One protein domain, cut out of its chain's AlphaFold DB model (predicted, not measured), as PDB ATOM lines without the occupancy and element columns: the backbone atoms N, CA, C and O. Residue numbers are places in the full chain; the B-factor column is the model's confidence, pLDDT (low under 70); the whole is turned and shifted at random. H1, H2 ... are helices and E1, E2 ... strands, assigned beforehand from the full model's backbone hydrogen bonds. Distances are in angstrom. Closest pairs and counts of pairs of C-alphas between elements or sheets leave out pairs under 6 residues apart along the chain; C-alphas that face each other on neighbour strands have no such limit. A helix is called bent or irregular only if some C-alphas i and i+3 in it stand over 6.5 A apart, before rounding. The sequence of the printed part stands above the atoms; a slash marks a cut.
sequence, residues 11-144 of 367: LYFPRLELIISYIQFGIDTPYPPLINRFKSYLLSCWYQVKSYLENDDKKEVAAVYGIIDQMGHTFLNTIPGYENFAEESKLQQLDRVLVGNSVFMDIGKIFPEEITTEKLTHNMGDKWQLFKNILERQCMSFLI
ATOM      1  N   LEU A  11      33.446 -35.170  26.573       92.56
ATOM      2  CA  LEU A  11      33.434 -35.774  25.241       92.56
ATOM      3  C   LEU A  11      32.371 -36.863  25.167       92.56
ATOM      4  O   LEU A  11      32.125 -37.565  26.142       92.56
ATOM      5  N   TYR A  12      31.773 -37.009  23.990       93.75
ATOM      6  CA  TYR A  12      30.851 -38.091  23.685       93.75
ATOM      7  C   TYR A  12      31.350 -38.821  22.440       93.75
ATOM      8  O   TYR A  12      31.620 -38.177  21.426       93.75
ATOM      9  N   PHE A  13      31.475 -40.144  22.532       95.50
ATOM     10  CA  PHE A  13      31.903 -41.028  21.451       95.50
ATOM     11  C   PHE A  13      30.717 -41.907  21.030       95.50
ATOM     12  O   PHE A  13      30.501 -42.955  21.644       95.50
ATOM     13  N   PRO A  14      29.946 -41.520  19.991       92.50
ATOM     14  CA  PRO A  14      28.676 -42.170  19.664       92.50
ATOM     15  C   PRO A  14      28.791 -43.671  19.396       92.50
ATOM     16  O   PRO A  14      27.971 -44.442  19.869       92.50
ATOM     17  N   ARG A  15      29.850 -44.102  18.695       93.94
ATOM     18  CA  ARG A  15      30.067 -45.519  18.353       93.94
ATOM     19  C   ARG A  15      30.215 -46.423  19.580       93.94
ATOM     20  O   ARG A  15      29.877 -47.597  19.505       93.94
ATOM     21  N   LEU A  16      30.761 -45.886  20.669       96.69
ATOM     22  CA  LEU A  16      30.993 -46.615  21.916       96.69
ATOM     23  C   LEU A  16      29.917 -46.328  22.963       96.69
ATOM     24  O   LEU A  16      29.979 -46.896  24.046       96.69
ATOM     25  N   GLU A  17      28.993 -45.403  22.677       94.62
ATOM     26  CA  GLU A  17      28.056 -44.863  23.666       94.62
ATOM     27  C   GLU A  17      28.768 -44.381  24.950       94.62
ATOM     28  O   GLU A  17      28.251 -44.474  26.062       94.62
ATOM     29  N   LEU A  18      29.988 -43.844  24.790       94.88
ATOM     30  CA  LEU A  18      30.874 -43.460  25.889       94.88
ATOM     31  C   LEU A  18      30.854 -41.947  26.116       94.88
ATOM     32  O   LEU A  18      31.082 -41.163  25.191       94.88
ATOM     33  N   ILE A  19      30.655 -41.545  27.371       92.75
ATOM     34  CA  ILE A  19      30.740 -40.157  27.832       92.75
ATOM     35  C   ILE A  19      31.944 -40.041  28.760       92.75
ATOM     36  O   ILE A  19      31.981 -40.682  29.807       92.75
ATOM     37  N   ILE A  20      32.909 -39.199  28.400       91.69
ATOM     38  CA  ILE A  20      34.049 -38.867  29.263       91.69
ATOM     39  C   ILE A  20      33.808 -37.467  29.819       91.69
ATOM     40  O   ILE A  20      33.928 -36.487  29.083       91.69
ATOM     41  N   SER A  21      33.431 -37.371  31.097       89.56
ATOM     42  CA  SER A  21      33.245 -36.089  31.789       89.56
ATOM     43  C   SER A  21      34.589 -35.535  32.252       89.56
ATOM     44  O   SER A  21      35.354 -36.233  32.910       89.56
ATOM     45  N   TYR A  22      34.855 -34.269  31.934       82.62
ATOM     46  CA  TYR A  22      36.014 -33.529  32.444       82.62
ATOM     47  C   TYR A  22      35.724 -32.825  33.763       82.62
ATOM     48  O   TYR A  22      36.644 -32.429  34.474       82.62
ATOM     49  N   ILE A  23      34.443 -32.602  34.051       67.62
ATOM     50  CA  ILE A  23      34.010 -31.715  35.115       67.62
ATOM     51  C   ILE A  23      33.468 -32.502  36.307       67.62
ATOM     52  O   ILE A  23      32.588 -33.349  36.160       67.62
ATOM     53  N   GLN A  24      33.985 -32.121  37.479       52.81
ATOM     54  CA  GLN A  24      33.541 -32.473  38.829       52.81
ATOM     55  C   GLN A  24      32.952 -31.237  39.555       52.81
ATOM     56  O   GLN A  24      32.944 -31.166  40.778       52.81
ATOM     57  N   PHE A  25      32.507 -30.206  38.821       50.12
ATOM     58  CA  PHE A  25      31.693 -29.134  39.404       50.12
ATOM     59  C   PHE A  25      30.396 -29.796  39.863       50.12
ATOM     60  O   PHE A  25      29.770 -30.468  39.050       50.12
ATOM     61  N   GLY A  26      30.026 -29.625  41.136       48.44
ATOM     62  CA  GLY A  26      28.888 -30.266  41.822       48.44
ATOM     63  C   GLY A  26      27.491 -29.919  41.287       48.44
ATOM     64  O   GLY A  26      26.542 -29.796  42.050       48.44
ATOM     65  N   ILE A  27      27.369 -29.722  39.980       54.09
ATOM     66  CA  ILE A  27      26.131 -29.702  39.225       54.09
ATOM     67  C   ILE A  27      26.112 -31.028  38.471       54.09
ATOM     68  O   ILE A  27      26.840 -31.184  37.486       54.09
ATOM     69  N   ASP A  28      25.284 -31.968  38.930       59.34
ATOM     70  CA  ASP A  28      24.966 -33.196  38.200       59.34
ATOM     71  C   ASP A  28      24.394 -32.811  36.836       59.34
ATOM     72  O   ASP A  28      23.196 -32.587  36.671       59.34
ATOM     73  N   THR A  29      25.266 -32.651  35.843       69.88
ATOM     74  CA  THR A  29      24.833 -32.377  34.481       69.88
ATOM     75  C   THR A  29      24.260 -33.685  33.959       69.88
ATOM     76  O   THR A  29      25.012 -34.654  33.819       69.88
ATOM     77  N   PRO A  30      22.953 -33.759  33.648       82.06
ATOM     78  CA  PRO A  30      22.351 -34.993  33.176       82.06
ATOM     79  C   PRO A  30      22.756 -35.203  31.710       82.06
ATOM     80  O   PRO A  30      22.001 -34.912  30.778       82.06
ATOM     81  N   TYR A  31      23.984 -35.683  31.494       87.69
ATOM     82  CA  TYR A  31      24.527 -35.938  30.163       87.69
ATOM     83  C   TYR A  31      23.663 -36.908  29.347       87.69
ATOM     84  O   TYR A  31      23.447 -36.609  28.170       87.69
ATOM     85  N   PRO A  32      23.113 -38.011  29.906       90.00
ATOM     86  CA  PRO A  32      22.329 -38.943  29.099       90.00
ATOM     87  C   PRO A  32      21.076 -38.295  28.479       90.00
ATOM     88  O   PRO A  32      20.921 -38.398  27.263       90.00
ATOM     89  N   PRO A  33      20.227 -37.538  29.209       91.69
ATOM     90  CA  PRO A  33      19.133 -36.783  28.587       91.69
ATOM     91  C   PRO A  33      19.573 -35.781  27.512       91.69
ATOM     92  O   PRO A  33      18.906 -35.659  26.483       91.69
ATOM     93  N   LEU A  34      20.687 -35.069  27.721       89.81
ATOM     94  CA  LEU A  34      21.224 -34.122  26.737       89.81
ATOM     95  C   LEU A  34      21.618 -34.840  25.437       89.81
ATOM     96  O   LEU A  34      21.239 -34.420  24.344       89.81
ATOM     97  N   ILE A  35      22.366 -35.933  25.564       93.25
ATOM     98  CA  ILE A  35      22.871 -36.717  24.439       93.25
ATOM     99  C   ILE A  35      21.731 -37.444  23.726       93.25
ATOM    100  O   ILE A  35      21.692 -37.446  22.499       93.25
ATOM    101  N   ASN A  36      20.768 -38.001  24.460       94.62
ATOM    102  CA  ASN A  36      19.598 -38.645  23.865       94.62
ATOM    103  C   ASN A  36      18.741 -37.650  23.081       94.62
ATOM    104  O   ASN A  36      18.273 -37.984  21.996       94.62
ATOM    105  N   ARG A  37      18.607 -36.405  23.558       94.12
ATOM    106  CA  ARG A  37      17.954 -35.335  22.789       94.12
ATOM    107  C   ARG A  37      18.708 -35.018  21.499       94.12
ATOM    108  O   ARG A  37      18.095 -34.895  20.442       94.12
ATOM    109  N   PHE A  38      20.034 -34.920  21.562       93.44
ATOM    110  CA  PHE A  38      20.847 -34.715  20.364       93.44
ATOM    111  C   PHE A  38      20.699 -35.878  19.373       93.44
ATOM    112  O   PHE A  38      20.460 -35.647  18.192       93.44
ATOM    113  N   LYS A  39      20.736 -37.128  19.850       95.56
ATOM    114  CA  LYS A  39      20.479 -38.315  19.021       95.56
ATOM    115  C   LYS A  39      19.092 -38.293  18.390       95.56
ATOM    116  O   LYS A  39      18.983 -38.569  17.200       95.56
ATOM    117  N   SER A  40      18.050 -37.929  19.143       97.06
ATOM    118  CA  SER A  40      16.707 -37.802  18.569       97.06
ATOM    119  C   SER A  40      16.677 -36.768  17.449       97.06
ATOM    120  O   SER A  40      16.084 -37.031  16.413       97.06
ATOM    121  N   TYR A  41      17.389 -35.646  17.598       97.06
ATOM    122  CA  TYR A  41      17.466 -34.642  16.541       97.06
ATOM    123  C   TYR A  41      18.179 -35.169  15.291       97.06
ATOM    124  O   TYR A  41      17.676 -34.990  14.184       97.06
ATOM    125  N   LEU A  42      19.305 -35.871  15.469       96.25
ATOM    126  CA  LEU A  42      20.036 -36.490  14.362       96.25
ATOM    127  C   LEU A  42      19.169 -37.491  13.588       96.25
ATOM    128  O   LEU A  42      19.159 -37.467  12.362       96.25
ATOM    129  N   LEU A  43      18.428 -38.346  14.299       96.75
ATOM    130  CA  LEU A  43      17.547 -39.346  13.690       96.75
ATOM    131  C   LEU A  43      16.342 -38.701  12.996       96.75
ATOM    132  O   LEU A  43      15.986 -39.094  11.887       96.75
ATOM    133  N   SER A  44      15.729 -37.690  13.613       98.12
ATOM    134  CA  SER A  44      14.581 -36.981  13.036       98.12
ATOM    135  C   SER A  44      14.936 -36.161  11.791       98.12
ATOM    136  O   SER A  44      14.066 -35.939  10.955       98.12
ATOM    137  N   CYS A  45      16.197 -35.745  11.636       97.69
ATOM    138  CA  CYS A  45      16.709 -35.019  10.467       97.69
ATOM    139  C   CYS A  45      17.726 -35.839   9.657       97.69
ATOM    140  O   CYS A  45      18.632 -35.261   9.061       97.69
ATOM    141  N   TRP A  46      17.637 -37.174   9.654       97.62
ATOM    142  CA  TRP A  46      18.727 -38.022   9.154       97.62
ATOM    143  C   TRP A  46      19.141 -37.717   7.704       97.62
ATOM    144  O   TRP A  46      20.330 -37.778   7.396       97.62
ATOM    145  N   TYR A  47      18.202 -37.338   6.828       97.81
ATOM    146  CA  TYR A  47      18.510 -36.973   5.441       97.81
ATOM    147  C   TYR A  47      19.313 -35.666   5.367       97.81
ATOM    148  O   TYR A  47      20.350 -35.613   4.711       97.81
ATOM    149  N   GLN A  48      18.885 -34.630   6.093       97.94
ATOM    150  CA  GLN A  48      19.590 -33.350   6.174       97.94
ATOM    151  C   GLN A  48      20.948 -33.496   6.866       97.94
ATOM    152  O   GLN A  48      21.914 -32.870   6.452       97.94
ATOM    153  N   VAL A  49      21.042 -34.341   7.896       97.69
ATOM    154  CA  VAL A  49      22.308 -34.653   8.575       97.69
ATOM    155  C   VAL A  49      23.263 -35.351   7.618       97.69
ATOM    156  O   VAL A  49      24.422 -34.960   7.539       97.69
ATOM    157  N   LYS A  50      22.787 -36.356   6.875       97.44
ATOM    158  CA  LYS A  50      23.591 -37.041   5.862       97.44
ATOM    159  C   LYS A  50      24.092 -36.043   4.817       97.44
ATOM    160  O   LYS A  50      25.295 -35.945   4.623       97.44
ATOM    161  N   SER A  51      23.193 -35.236   4.254       97.06
ATOM    162  CA  SER A  51      23.548 -34.175   3.304       97.06
ATOM    163  C   SER A  51      24.561 -33.182   3.885       97.06
ATOM    164  O   SER A  51      25.517 -32.839   3.209       97.06
ATOM    165  N   TYR A  52      24.413 -32.773   5.146       97.19
ATOM    166  CA  TYR A  52      25.352 -31.882   5.835       97.19
ATOM    167  C   TYR A  52      26.740 -32.499   6.065       97.19
ATOM    168  O   TYR A  52      27.737 -31.780   6.145       97.19
ATOM    169  N   LEU A  53      26.820 -33.816   6.258       95.88
ATOM    170  CA  LEU A  53      28.083 -34.525   6.474       95.88
ATOM    171  C   LEU A  53      28.788 -34.889   5.163       95.88
ATOM    172  O   LEU A  53      30.010 -34.907   5.150       95.88
ATOM    173  N   GLU A  54      28.028 -35.184   4.108       96.81
ATOM    174  CA  GLU A  54      28.541 -35.511   2.768       96.81
ATOM    175  C   GLU A  54      28.845 -34.268   1.922       96.81
ATOM    176  O   GLU A  54      29.462 -34.387   0.869       96.81
ATOM    177  N   ASN A  55      28.403 -33.083   2.354       94.75
ATOM    178  CA  ASN A  55      28.737 -31.839   1.680       94.75
ATOM    179  C   ASN A  55      30.185 -31.423   1.987       94.75
ATOM    180  O   ASN A  55      30.510 -31.083   3.129       94.75
ATOM    181  N   ASP A  56      31.015 -31.423   0.944       94.12
ATOM    182  CA  ASP A  56      32.417 -31.005   0.981       94.12
ATOM    183  C   ASP A  56      32.601 -29.478   0.855       94.12
ATOM    184  O   ASP A  56      33.715 -28.975   1.030       94.12
ATOM    185  N   ASP A  57      31.530 -28.723   0.584       95.56
ATOM    186  CA  ASP A  57      31.579 -27.264   0.558       95.56
ATOM    187  C   ASP A  57      32.003 -26.699   1.918       95.56
ATOM    188  O   ASP A  57      31.676 -27.211   2.999       95.56
ATOM    189  N   LYS A  58      32.719 -25.570   1.876       94.31
ATOM    190  CA  LYS A  58      33.107 -24.858   3.091       94.31
ATOM    191  C   LYS A  58      31.851 -24.420   3.851       94.31
ATOM    192  O   LYS A  58      31.066 -23.612   3.364       94.31
ATOM    193  N   LYS A  59      31.727 -24.901   5.086       95.88
ATOM    194  CA  LYS A  59      30.638 -24.543   5.999       95.88
ATOM    195  C   LYS A  59      30.765 -23.104   6.480       95.88
ATOM    196  O   LYS A  59      31.863 -22.664   6.826       95.88
ATOM    197  N   GLU A  60      29.632 -22.415   6.566       96.19
ATOM    198  CA  GLU A  60      29.566 -21.079   7.158       96.19
ATOM    199  C   GLU A  60      29.888 -21.147   8.654       96.19
ATOM    200  O   GLU A  60      29.343 -21.968   9.393       96.19
ATOM    201  N   VAL A  61      30.754 -20.266   9.125       97.19
ATOM    202  CA  VAL A  61      31.140 -20.147  10.526       97.19
ATOM    203  C   VAL A  61      30.123 -19.254  11.232       97.19
ATOM    204  O   VAL A  61      30.049 -18.052  10.976       97.19
ATOM    205  N   ALA A  62      29.330 -19.839  12.131       97.25
ATOM    206  CA  ALA A  62      28.224 -19.143  12.776       97.25
ATOM    207  C   ALA A  62      28.364 -19.091  14.305       97.25
ATOM    208  O   ALA A  62      28.552 -20.113  14.967       97.25
ATOM    209  N   ALA A  63      28.189 -17.909  14.890       97.06
ATOM    210  CA  ALA A  63      28.018 -17.780  16.334       97.06
ATOM    211  C   ALA A  63      26.537 -17.924  16.713       97.06
ATOM    212  O   ALA A  63      25.659 -17.489  15.972       97.06
ATOM    213  N   VAL A  64      26.238 -18.506  17.872       95.56
ATOM    214  CA  VAL A  64      24.874 -18.585  18.417       95.56
ATOM    215  C   VAL A  64      24.718 -17.584  19.556       95.56
ATOM    216  O   VAL A  64      25.501 -17.599  20.504       95.56
ATOM    217  N   TYR A  65      23.676 -16.755  19.492       95.56
ATOM    218  CA  TYR A  65      23.358 -15.723  20.481       95.56
ATOM    219  C   TYR A  65      21.890 -15.809  20.929       95.56
ATOM    220  O   TYR A  65      21.053 -16.360  20.224       95.56
ATOM    221  N   GLY A  66      21.554 -15.278  22.110       93.38
ATOM    222  CA  GLY A  66      20.157 -15.164  22.557       93.38
ATOM    223  C   GLY A  66      19.442 -16.496  22.828       93.38
ATOM    224  O   GLY A  66      18.238 -16.596  22.620       93.38
ATOM    225  N   ILE A  67      20.169 -17.538  23.247       90.25
ATOM    226  CA  ILE A  67      19.600 -18.864  23.583       90.25
ATOM    227  C   ILE A  67      19.620 -19.187  25.085       90.25
ATOM    228  O   ILE A  67      19.137 -20.242  25.503       90.25
ATOM    229  N   ILE A  68      20.233 -18.319  25.894       89.12
ATOM    230  CA  ILE A  68      20.311 -18.454  27.351       89.12
ATOM    231  C   ILE A  68      19.360 -17.431  27.950       89.12
ATOM    232  O   ILE A  68      19.647 -16.236  27.938       89.12
ATOM    233  N   ASP A  69      18.251 -17.910  28.507       90.25
ATOM    234  CA  ASP A  69      17.242 -17.055  29.129       90.25
ATOM    235  C   ASP A  69      17.637 -16.645  30.556       90.25
ATOM    236  O   ASP A  69      17.026 -17.025  31.554       90.25
ATOM    237  N   GLN A  70      18.778 -15.964  30.664       90.25
ATOM    238  CA  GLN A  70      19.336 -15.515  31.931       90.25
ATOM    239  C   GLN A  70      20.235 -14.299  31.679       90.25
ATOM    240  O   GLN A  70      21.311 -14.394  31.081       90.25
ATOM    241  N   MET A  71      19.790 -13.138  32.152       92.56
ATOM    242  CA  MET A  71      20.431 -11.852  31.878       92.56
ATOM    243  C   MET A  71      21.876 -11.749  32.389       92.56
ATOM    244  O   MET A  71      22.757 -11.260  31.689       92.56
ATOM    245  N   GLY A  72      22.145 -12.253  33.590       91.62
ATOM    246  CA  GLY A  72      23.483 -12.307  34.173       91.62
ATOM    247  C   GLY A  72      24.445 -13.133  33.322       91.62
ATOM    248  O   GLY A  72      25.567 -12.698  33.105       91.62
ATOM    249  N   HIS A  73      24.010 -14.262  32.749       91.38
ATOM    250  CA  HIS A  73      24.849 -15.002  31.797       91.38
ATOM    251  C   HIS A  73      25.069 -14.221  30.498       91.38
ATOM    252  O   HIS A  73      26.164 -14.239  29.947       91.38
ATOM    253  N   THR A  74      24.074 -13.469  30.031       93.25
ATOM    254  CA  THR A  74      24.251 -12.618  28.846       93.25
ATOM    255  C   THR A  74      25.373 -11.595  29.053       93.25
ATOM    256  O   THR A  74      26.264 -11.497  28.211       93.25
ATOM    257  N   PHE A  75      25.392 -10.905  30.197       94.25
ATOM    258  CA  PHE A  75      26.384  -9.865  30.493       94.25
ATOM    259  C   PHE A  75      27.718 -10.369  31.051       94.25
ATOM    260  O   PHE A  75      28.736  -9.740  30.802       94.25
ATOM    261  N   LEU A  76      27.745 -11.471  31.805       92.44
ATOM    262  CA  LEU A  76      28.977 -11.981  32.427       92.44
ATOM    263  C   LEU A  76      29.701 -13.013  31.556       92.44
ATOM    264  O   LEU A  76      30.913 -13.181  31.691       92.44
ATOM    265  N   ASN A  77      28.976 -13.715  30.677       92.44
ATOM    266  CA  ASN A  77      29.523 -14.779  29.837       92.44
ATOM    267  C   ASN A  77      29.558 -14.389  28.362       92.44
ATOM    268  O   ASN A  77      30.623 -14.392  27.751       92.44
ATOM    269  N   THR A  78      28.391 -14.098  27.790       94.94
ATOM    270  CA  THR A  78      28.236 -14.027  26.336       94.94
ATOM    271  C   THR A  78      28.833 -12.744  25.768       94.94
ATOM    272  O   THR A  78      29.787 -12.820  25.005       94.94
ATOM    273  N   ILE A  79      28.326 -11.571  26.168       96.94
ATOM    274  CA  ILE A  79      28.769 -10.266  25.641       96.94
ATOM    275  C   ILE A  79      30.283 -10.051  25.814       96.94
ATOM    276  O   ILE A  79      30.934  -9.674  24.843       96.94
ATOM    277  N   PRO A  80      30.892 -10.350  26.971       96.44
ATOM    278  CA  PRO A  80      32.342 -10.249  27.088       96.44
ATOM    279  C   PRO A  80      33.124 -11.230  26.206       96.44
ATOM    280  O   PRO A  80      34.207 -10.907  25.733       96.44
ATOM    281  N   GLY A  81      32.573 -12.417  25.931       96.06
ATOM    282  CA  GLY A  81      33.155 -13.323  24.941       96.06
ATOM    283  C   GLY A  81      33.204 -12.692  23.547       96.06
ATOM    284  O   GLY A  81      34.186 -12.877  22.830       96.06
ATOM    285  N   TYR A  82      32.175 -11.918  23.180       97.62
ATOM    286  CA  TYR A  82      32.169 -11.138  21.941       97.62
ATOM    287  C   TYR A  82      33.188  -9.997  21.972       97.62
ATOM    288  O   TYR A  82      33.872  -9.813  20.973       97.62
ATOM    289  N   GLU A  83      33.359  -9.291  23.098       97.50
ATOM    290  CA  GLU A  83      34.414  -8.269  23.228       97.50
ATOM    291  C   GLU A  83      35.799  -8.876  23.009       97.50
ATOM    292  O   GLU A  83      36.551  -8.357  22.195       97.50
ATOM    293  N   ASN A  84      36.109 -10.021  23.626       95.88
ATOM    294  CA  ASN A  84      37.402 -10.686  23.422       95.88
ATOM    295  C   ASN A  84      37.624 -11.051  21.944       95.88
ATOM    296  O   ASN A  84      38.723 -10.907  21.413       95.88
ATOM    297  N   PHE A  85      36.575 -11.503  21.248       96.12
ATOM    298  CA  PHE A  85      36.661 -11.755  19.810       96.12
ATOM    299  C   PHE A  85      36.829 -10.460  19.006       96.12
ATOM    300  O   PHE A  85      37.533 -10.481  18.000       96.12
ATOM    301  N   ALA A  86      36.203  -9.359  19.421       96.88
ATOM    302  CA  ALA A  86      36.331  -8.063  18.762       96.88
ATOM    303  C   ALA A  86      37.750  -7.498  18.906       96.88
ATOM    304  O   ALA A  86      38.353  -7.041  17.937       96.88
ATOM    305  N   GLU A  87      38.331  -7.596  20.104       95.81
ATOM    306  CA  GLU A  87      39.700  -7.153  20.391       95.81
ATOM    307  C   GLU A  87      40.754  -7.904  19.575       95.81
ATOM    308  O   GLU A  87      41.783  -7.336  19.213       95.81
ATOM    309  N   GLU A  88      40.472  -9.158  19.225       95.69
ATOM    310  CA  GLU A  88      41.318  -9.979  18.361       95.69
ATOM    311  C   GLU A  88      40.930  -9.896  16.870       95.69
ATOM    312  O   GLU A  88      41.444 -10.668  16.057       95.69
ATOM    313  N   SER A  89      40.003  -9.001  16.497       95.06
ATOM    314  CA  SER A  89      39.460  -8.858  15.133       95.06
ATOM    315  C   SER A  89      38.918 -10.175  14.550       95.06
ATOM    316  O   SER A  89      39.003 -10.452  13.349       95.06
ATOM    317  N   LYS A  90      38.363 -11.031  15.413       96.19
ATOM    318  CA  LYS A  90      37.804 -12.344  15.064       96.19
ATOM    319  C   LYS A  90      36.311 -12.306  14.764       96.19
ATOM    320  O   LYS A  90      35.837 -13.213  14.083       96.19
ATOM    321  N   LEU A  91      35.558 -11.288  15.196       96.50
ATOM    322  CA  LEU A  91      34.126 -11.201  14.858       96.50
ATOM    323  C   LEU A  91      33.893 -11.049  13.351       96.50
ATOM    324  O   LEU A  91      32.908 -11.561  12.819       96.50
ATOM    325  N   GLN A  92      34.824 -10.418  12.635       93.81
ATOM    326  CA  GLN A  92      34.752 -10.291  11.177       93.81
ATOM    327  C   GLN A  92      34.809 -11.646  10.460       93.81
ATOM    328  O   GLN A  92      34.230 -11.772   9.384       93.81
ATOM    329  N   GLN A  93      35.431 -12.655  11.082       95.25
ATOM    330  CA  GLN A  93      35.540 -14.023  10.561       95.25
ATOM    331  C   GLN A  93      34.242 -14.827  10.710       95.25
ATOM    332  O   GLN A  93      34.144 -15.928  10.174       95.25
ATOM    333  N   LEU A  94      33.258 -14.309  11.454       96.88
ATOM    334  CA  LEU A  94      31.925 -14.893  11.495       96.88
ATOM    335  C   LEU A  94      31.202 -14.574  10.190       96.88
ATOM    336  O   LEU A  94      31.024 -13.398   9.849       96.88
ATOM    337  N   ASP A  95      30.726 -15.618   9.522       96.94
ATOM    338  CA  ASP A  95      29.827 -15.488   8.379       96.94
ATOM    339  C   ASP A  95      28.433 -15.065   8.863       96.94
ATOM    340  O   ASP A  95      27.769 -14.245   8.226       96.94
ATOM    341  N   ARG A  96      27.992 -15.586  10.022       96.50
ATOM    342  CA  ARG A  96      26.675 -15.286  10.612       96.50
ATOM    343  C   ARG A  96      26.657 -15.277  12.138       96.50
ATOM    344  O   ARG A  96      27.484 -15.894  12.812       96.50
ATOM    345  N   VAL A  97      25.614 -14.655  12.678       97.31
ATOM    346  CA  VAL A  97      25.157 -14.815  14.057       97.31
ATOM    347  C   VAL A  97      23.707 -15.303  14.045       97.31
ATOM    348  O   VAL A  97      22.797 -14.605  13.601       97.31
ATOM    349  N   LEU A  98      23.493 -16.520  14.538       96.38
ATOM    350  CA  LEU A  98      22.184 -17.145  14.699       96.38
ATOM    351  C   LEU A  98      21.579 -16.672  16.024       96.38
ATOM    352  O   LEU A  98      22.057 -17.041  17.100       96.38
ATOM    353  N   VAL A  99      20.541 -15.841  15.948       95.44
ATOM    354  CA  VAL A  99      19.942 -15.163  17.102       95.44
ATOM    355  C   VAL A  99      18.652 -15.873  17.520       95.44
ATOM    356  O   VAL A  99      17.684 -15.962  16.761       95.44
ATOM    357  N   GLY A 100      18.655 -16.403  18.744       92.88
ATOM    358  CA  GLY A 100      17.505 -17.030  19.389       92.88
ATOM    359  C   GLY A 100      16.477 -16.029  19.926       92.88
ATOM    360  O   GLY A 100      16.494 -14.844  19.599       92.88
ATOM    361  N   ASN A 101      15.578 -16.530  20.773       90.56
ATOM    362  CA  ASN A 101      14.428 -15.784  21.296       90.56
ATOM    363  C   ASN A 101      14.640 -15.252  22.727       90.56
ATOM    364  O   ASN A 101      13.681 -14.930  23.404       90.56
ATOM    365  N   SER A 102      15.859 -15.213  23.249       91.38
ATOM    366  CA  SER A 102      16.138 -14.691  24.595       91.38
ATOM    367  C   SER A 102      17.160 -13.566  24.506       91.38
ATOM    368  O   SER A 102      18.269 -13.669  25.034       91.38
ATOM    369  N   VAL A 103      16.816 -12.514  23.758       93.94
ATOM    370  CA  VAL A 103      17.717 -11.386  23.493       93.94
ATOM    371  C   VAL A 103      17.433 -10.258  24.468       93.94
ATOM    372  O   VAL A 103      16.415  -9.583  24.387       93.94
ATOM    373  N   PHE A 104      18.369 -10.041  25.381       94.25
ATOM    374  CA  PHE A 104      18.327  -8.952  26.354       94.25
ATOM    375  C   PHE A 104      18.806  -7.617  25.761       94.25
ATOM    376  O   PHE A 104      18.207  -6.578  26.018       94.25
ATOM    377  N   MET A 105      19.857  -7.670  24.941       95.38
ATOM    378  CA  MET A 105      20.335  -6.583  24.083       95.38
ATOM    379  C   MET A 105      20.843  -7.204  22.780       95.38
ATOM    380  O   MET A 105      21.542  -8.217  22.824       95.38
ATOM    381  N   ASP A 106      20.498  -6.644  21.631       95.06
ATOM    382  CA  ASP A 106      21.018  -7.068  20.334       95.06
ATOM    383  C   ASP A 106      22.545  -6.914  20.265       95.06
ATOM    384  O   ASP A 106      23.110  -5.845  20.515       95.06
ATOM    385  N   ILE A 107      23.224  -7.992  19.884       96.81
ATOM    386  CA  ILE A 107      24.680  -8.015  19.792       96.81
ATOM    387  C   ILE A 107      25.212  -7.132  18.653       96.81
ATOM    388  O   ILE A 107      26.263  -6.516  18.815       96.81
ATOM    389  N   GLY A 108      24.473  -6.982  17.549       96.69
ATOM    390  CA  GLY A 108      24.819  -6.069  16.456       96.69
ATOM    391  C   GLY A 108      24.673  -4.597  16.840       96.69
ATOM    392  O   GLY A 108      25.325  -3.734  16.264       96.69
ATOM    393  N   LYS A 109      23.879  -4.283  17.872       96.38
ATOM    394  CA  LYS A 109      23.810  -2.926  18.438       96.38
ATOM    395  C   LYS A 109      24.978  -2.613  19.378       96.38
ATOM    396  O   LYS A 109      25.297  -1.438  19.551       96.38
ATOM    397  N   ILE A 110      25.603  -3.634  19.971       97.56
ATOM    398  CA  ILE A 110      26.773  -3.504  20.858       97.56
ATOM    399  C   ILE A 110      28.086  -3.500  20.052       97.56
ATOM    400  O   ILE A 110      29.004  -2.744  20.376       97.56
ATOM    401  N   PHE A 111      28.154  -4.294  18.979       97.75
ATOM    402  CA  PHE A 111      29.310  -4.420  18.080       97.75
ATOM    403  C   PHE A 111      28.963  -4.036  16.627       97.75
ATOM    404  O   PHE A 111      29.167  -4.845  15.714       97.75
ATOM    405  N   PRO A 112      28.404  -2.833  16.381       96.06
ATOM    406  CA  PRO A 112      27.914  -2.445  15.056       96.06
ATOM    407  C   PRO A 112      29.019  -2.335  13.999       96.06
ATOM    408  O   PRO A 112      28.722  -2.332  12.808       96.06
ATOM    409  N   GLU A 113      30.278  -2.213  14.415       95.12
ATOM    410  CA  GLU A 113      31.427  -2.086  13.527       95.12
ATOM    411  C   GLU A 113      31.892  -3.420  12.915       95.12
ATOM    412  O   GLU A 113      32.550  -3.401  11.878       95.12
ATOM    413  N   GLU A 114      31.513  -4.570  13.493       94.75
ATOM    414  CA  GLU A 114      31.907  -5.903  12.985       94.75
ATOM    415  C   GLU A 114      30.726  -6.864  12.760       94.75
ATOM    416  O   GLU A 114      30.832  -7.806  11.964       94.75
ATOM    417  N   ILE A 115      29.601  -6.632  13.447       96.44
ATOM    418  CA  ILE A 115      28.367  -7.413  13.329       96.44
ATOM    419  C   ILE A 115      27.293  -6.532  12.698       96.44
ATOM    420  O   ILE A 115      26.521  -5.853  13.372       96.44
ATOM    421  N   THR A 116      27.252  -6.563  11.373       94.56
ATOM    422  CA  THR A 116      26.261  -5.841  10.583       94.56
ATOM    423  C   THR A 116      24.933  -6.604  10.522       94.56
ATOM    424  O   THR A 116      24.875  -7.810  10.784       94.56
ATOM    425  N   THR A 117      23.846  -5.917  10.159       92.62
ATOM    426  CA  THR A 117      22.492  -6.498  10.098       92.62
ATOM    427  C   THR A 117      22.420  -7.730   9.191       92.62
ATOM    428  O   THR A 117      21.678  -8.663   9.476       92.62
ATOM    429  N   GLU A 118      23.224  -7.785   8.128       93.69
ATOM    430  CA  GLU A 118      23.234  -8.884   7.155       93.69
ATOM    431  C   GLU A 118      23.839 -10.173   7.733       93.69
ATOM    432  O   GLU A 118      23.524 -11.272   7.267       93.69
ATOM    433  N   LYS A 119      24.683 -10.056   8.769       95.50
ATOM    434  CA  LYS A 119      25.215 -11.208   9.508       95.50
ATOM    435  C   LYS A 119      24.200 -11.774  10.500       95.50
ATOM    436  O   LYS A 119      24.335 -12.930  10.902       95.50
ATOM    437  N   LEU A 120      23.197 -10.999  10.910       95.50
ATOM    438  CA  LEU A 120      22.218 -11.419  11.907       95.50
ATOM    439  C   LEU A 120      21.108 -12.256  11.268       95.50
ATOM    440  O   LEU A 120      20.490 -11.886  10.275       95.50
ATOM    441  N   THR A 121      20.825 -13.410  11.861       94.00
ATOM    442  CA  THR A 121      19.715 -14.277  11.460       94.00
ATOM    443  C   THR A 121      18.823 -14.518  12.674       94.00
ATOM    444  O   THR A 121      19.133 -15.341  13.533       94.00
ATOM    445  N   HIS A 122      17.744 -13.739  12.767       90.38
ATOM    446  CA  HIS A 122      16.838 -13.697  13.920       90.38
ATOM    447  C   HIS A 122      15.792 -14.812  13.927       90.38
ATOM    448  O   HIS A 122      15.516 -15.440  12.906       90.38
ATOM    449  N   ASN A 123      15.149 -14.982  15.087       81.31
ATOM    450  CA  ASN A 123      14.014 -15.878  15.301       81.31
ATOM    451  C   ASN A 123      14.356 -17.348  15.043       81.31
ATOM    452  O   ASN A 123      13.567 -18.096  14.466       81.31
ATOM    453  N   MET A 124      15.523 -17.788  15.525       84.06
ATOM    454  CA  MET A 124      15.948 -19.190  15.432       84.06
ATOM    455  C   MET A 124      15.095 -20.159  16.259       84.06
ATOM    456  O   MET A 124      15.328 -21.364  16.209       84.06
ATOM    457  N   GLY A 125      14.080 -19.659  16.969       82.31
ATOM    458  CA  GLY A 125      13.104 -20.476  17.668       82.31
ATOM    459  C   GLY A 125      13.710 -21.196  18.867       82.31
ATOM    460  O   GLY A 125      14.591 -20.684  19.558       82.31
ATOM    461  N   ASP A 126      13.196 -22.391  19.135       86.75
ATOM    462  CA  ASP A 126      13.722 -23.263  20.177       86.75
ATOM    463  C   ASP A 126      14.996 -24.009  19.722       86.75
ATOM    464  O   ASP A 126      15.500 -23.865  18.607       86.75
ATOM    465  N   LYS A 127      15.525 -24.866  20.601       88.81
ATOM    466  CA  LYS A 127      16.731 -25.665  20.326       88.81
ATOM    467  C   LYS A 127      16.579 -26.596  19.115       88.81
ATOM    468  O   LYS A 127      17.585 -26.946  18.503       88.81
ATOM    469  N   TRP A 128      15.357 -27.015  18.791       92.38
ATOM    470  CA  TRP A 128      15.077 -27.877  17.648       92.38
ATOM    471  C   TRP A 128      15.100 -27.083  16.341       92.38
ATOM    472  O   TRP A 128      15.742 -27.497  15.377       92.38
ATOM    473  N   GLN A 129      14.458 -25.915  16.318       92.00
ATOM    474  CA  GLN A 129      14.497 -25.018  15.165       92.00
ATOM    475  C   GLN A 129      15.919 -24.528  14.884       92.00
ATOM    476  O   GLN A 129      16.337 -24.548  13.727       92.00
ATOM    477  N   LEU A 130      16.696 -24.200  15.921       92.69
ATOM    478  CA  LEU A 130      18.114 -23.871  15.774       92.69
ATOM    479  C   LEU A 130      18.893 -25.019  15.114       92.69
ATOM    480  O   LEU A 130      19.647 -24.785  14.173       92.69
ATOM    481  N   PHE A 131      18.688 -26.260  15.568       94.81
ATOM    482  CA  PHE A 131      19.350 -27.430  14.993       94.81
ATOM    483  C   PHE A 131      19.032 -27.602  13.500       94.81
ATOM    484  O   PHE A 131      19.946 -27.796  12.701       94.81
ATOM    485  N   LYS A 132      17.761 -27.468  13.102       94.94
ATOM    486  CA  LYS A 132      17.372 -27.534  11.684       94.94
ATOM    487  C   LYS A 132      17.991 -26.411  10.858       94.94
ATOM    488  O   LYS A 132      18.541 -26.689   9.800       94.94
ATOM    489  N   ASN A 133      17.979 -25.178  11.370       93.25
ATOM    490  CA  ASN A 133      18.583 -24.032  10.687       93.25
ATOM    491  C   ASN A 133      20.084 -24.240  10.437       93.25
ATOM    492  O   ASN A 133      20.572 -23.894   9.366       93.25
ATOM    493  N   ILE A 134      20.808 -24.836  11.391       95.31
ATOM    494  CA  ILE A 134      22.232 -25.166  11.225       95.31
ATOM    495  C   ILE A 134      22.439 -26.137  10.053       95.31
ATOM    496  O   ILE A 134      23.350 -25.934   9.250       95.31
ATOM    497  N   LEU A 135      21.597 -27.170   9.938       96.31
ATOM    498  CA  LEU A 135      21.679 -28.145   8.846       96.31
ATOM    499  C   LEU A 135      21.297 -27.525   7.496       96.31
ATOM    500  O   LEU A 135      22.026 -27.681   6.521       96.31
ATOM    501  N   GLU A 136      20.176 -26.806   7.439       93.19
ATOM    502  CA  GLU A 136      19.652 -26.186   6.213       93.19
ATOM    503  C   GLU A 136      20.618 -25.149   5.630       93.19
ATOM    504  O   GLU A 136      20.755 -25.047   4.415       93.19
ATOM    505  N   ARG A 137      21.327 -24.417   6.494       91.88
ATOM    506  CA  ARG A 137      22.283 -23.374   6.100       91.88
ATOM    507  C   ARG A 137      23.725 -23.863   5.990       91.88
ATOM    508  O   ARG A 137      24.607 -23.065   5.707       91.88
ATOM    509  N   GLN A 138      23.975 -25.152   6.227       95.12
ATOM    510  CA  GLN A 138      25.321 -25.734   6.189       95.12
ATOM    511  C   GLN A 138      26.316 -24.998   7.106       95.12
ATOM    512  O   GLN A 138      27.481 -24.802   6.765       95.12
ATOM    513  N   CYS A 139      25.871 -24.601   8.301       95.44
ATOM    514  CA  CYS A 139      26.713 -23.860   9.236       95.44
ATOM    515  C   CYS A 139      27.526 -24.794  10.148       95.44
ATOM    516  O   CYS A 139      27.035 -25.810  10.642       95.44
ATOM    517  N   MET A 140      28.752 -24.405  10.478       95.50
ATOM    518  CA  MET A 140      29.454 -24.835  11.680       95.50
ATOM    519  C   MET A 140      29.188 -23.808  12.786       95.50
ATOM    520  O   MET A 140      29.739 -22.709  12.777       95.50
ATOM    521  N   SER A 141      28.328 -24.164  13.742       94.56
ATOM    522  CA  SER A 141      27.888 -23.237  14.789       94.56
ATOM    523  C   SER A 141      28.591 -23.448  16.131       94.56
ATOM    524  O   SER A 141      28.762 -24.592  16.560       94.56
ATOM    525  N   PHE A 142      28.878 -22.370  16.857       93.44
ATOM    526  CA  PHE A 142      29.376 -22.417  18.236       93.44
ATOM    527  C   PHE A 142      28.806 -21.280  19.091       93.44
ATOM    528  O   PHE A 142      28.324 -20.272  18.587       93.44
ATOM    529  N   LEU A 143      28.848 -21.452  20.411       92.88
ATOM    530  CA  LEU A 143      28.501 -20.403  21.368       92.88
ATOM    531  C   LEU A 143      29.767 -19.614  21.713       92.88
ATOM    532  O   LEU A 143      30.737 -20.203  22.191       92.88
ATOM    533  N   ILE A 144      29.737 -18.298  21.513       94.88
ATOM    534  CA  ILE A 144      30.775 -17.394  22.016       94.88
ATOM    535  C   ILE A 144      30.469 -17.086  23.481       94.88
ATOM    536  O   ILE A 144      29.357 -16.700  23.835       94.88
TER     537      ILE A 144
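This is residues 11 to 144 of the 367 residues of an uncharacterized protein of Okeania sp. SIO3B3 (UniProt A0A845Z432). A small parallel sheet of three short strands, E4, E3 and E5, stands near the middle, with H5 packed along one face and H1 and H2 beyond H5, meeting near their ends as an L. H3 only grazes the sheet, H4 lies near H3, and a small hairpin, E1 and E2, lies out by the start of H1, away from the sheet; residues 23 to 28 stick out. The printed part has 134 residues, with five named helices and five named strands in the order E1 E2 H1 H2 E3 H3 E4 H4 H5 E5, and its class is mixed, helices and strands. It is compact, with a radius of gyration of the C-alphas of 16.2 A and spans of 45 by 40 by 27 A.

In the sheet, E3, residues 60 to 65, is the inner strand between E4, residues 96 to 99, and E5, residues 139 to 143. E3 and E4 are parallel at 29 degrees, with N 98 and O 63 within hydrogen-bond range at 2.8 A; E3 and E5 are parallel at 33 degrees, with N 140 and O 60 at 2.7 A. H5, residues 127 to 136, is on the sheet at a height of 9.5 A, only just over E3 alone, since 2 of its C-alphas fall on E5; it runs along the strands, at 14 degrees to E3 on the local plane. H3, residues 71 to 87, only grazes the sheet with residues 74 to 82. E3, H3, E4 form a strand-helix-strand unit, two parallel neighbour strands joined through a helix, with a right-handed crossover. E4, H5 and E5, with H4, residues 107 to 110, form a split one, E3 lying between its strands, also right-handed. H4 is not on the sheet, only just, with 4 pairs of C-alphas within 10 A; it is close to H3 but not clearly touching, the closest C-alphas being those of Ile 79 and Ile 107, 7.5 A apart. H2, residues 46 to 54, touches H5 at a steep tilt of 48 degrees, the same way, the closest C-alphas being those of Tyr 52 and Leu 135, 6.0 A apart. H1, residues 31 to 44, is about perpendicular to H2, at 89 degrees, close but not clearly touching, with the C-alphas of Leu 42 and Val 49 closest at 6.5 A. The hairpin of E1, residues 11 to 13, and E2, residues 18 to 21, is antiparallel, with N 11 and O 20 at 2.9 A. Every O i to N i+4 pair is within hydrogen-bond range in H1, H2 and H5, and 11 of 13 in H3; H4 is too short for such a pair.

E3 measures 15.6 A from first to last C-alpha, E5 12.7 A, E4 9.4 A, E2 9.7 A and E1 6.7 A. H3 measures 22.9 A and is irregular, with C-alphas 76 and 79 being 7.0 A apart; H1 measures 19.8 A, H5 14.4 A, H2 12.0 A and H4 5.1 A. E1 begins at C-alpha 11, (33.434, -35.774, 25.241); E3 begins at C-alpha 60, (29.566, -21.079, 7.158); E5 ends at C-alpha 143, (28.501, -20.403, 21.368).

The two C-alphas farthest apart are those of Leu 16 and Glu 113, 45.3 A. The printed part has no cut. The link from H4 to H5, residues 111 to 126, is long, and its residues 120 to 121 pair parallel with residues 97 to 98 of E4. The mean pLDDT of the printed part is 92.2, and residues 23 to 29 are under 70.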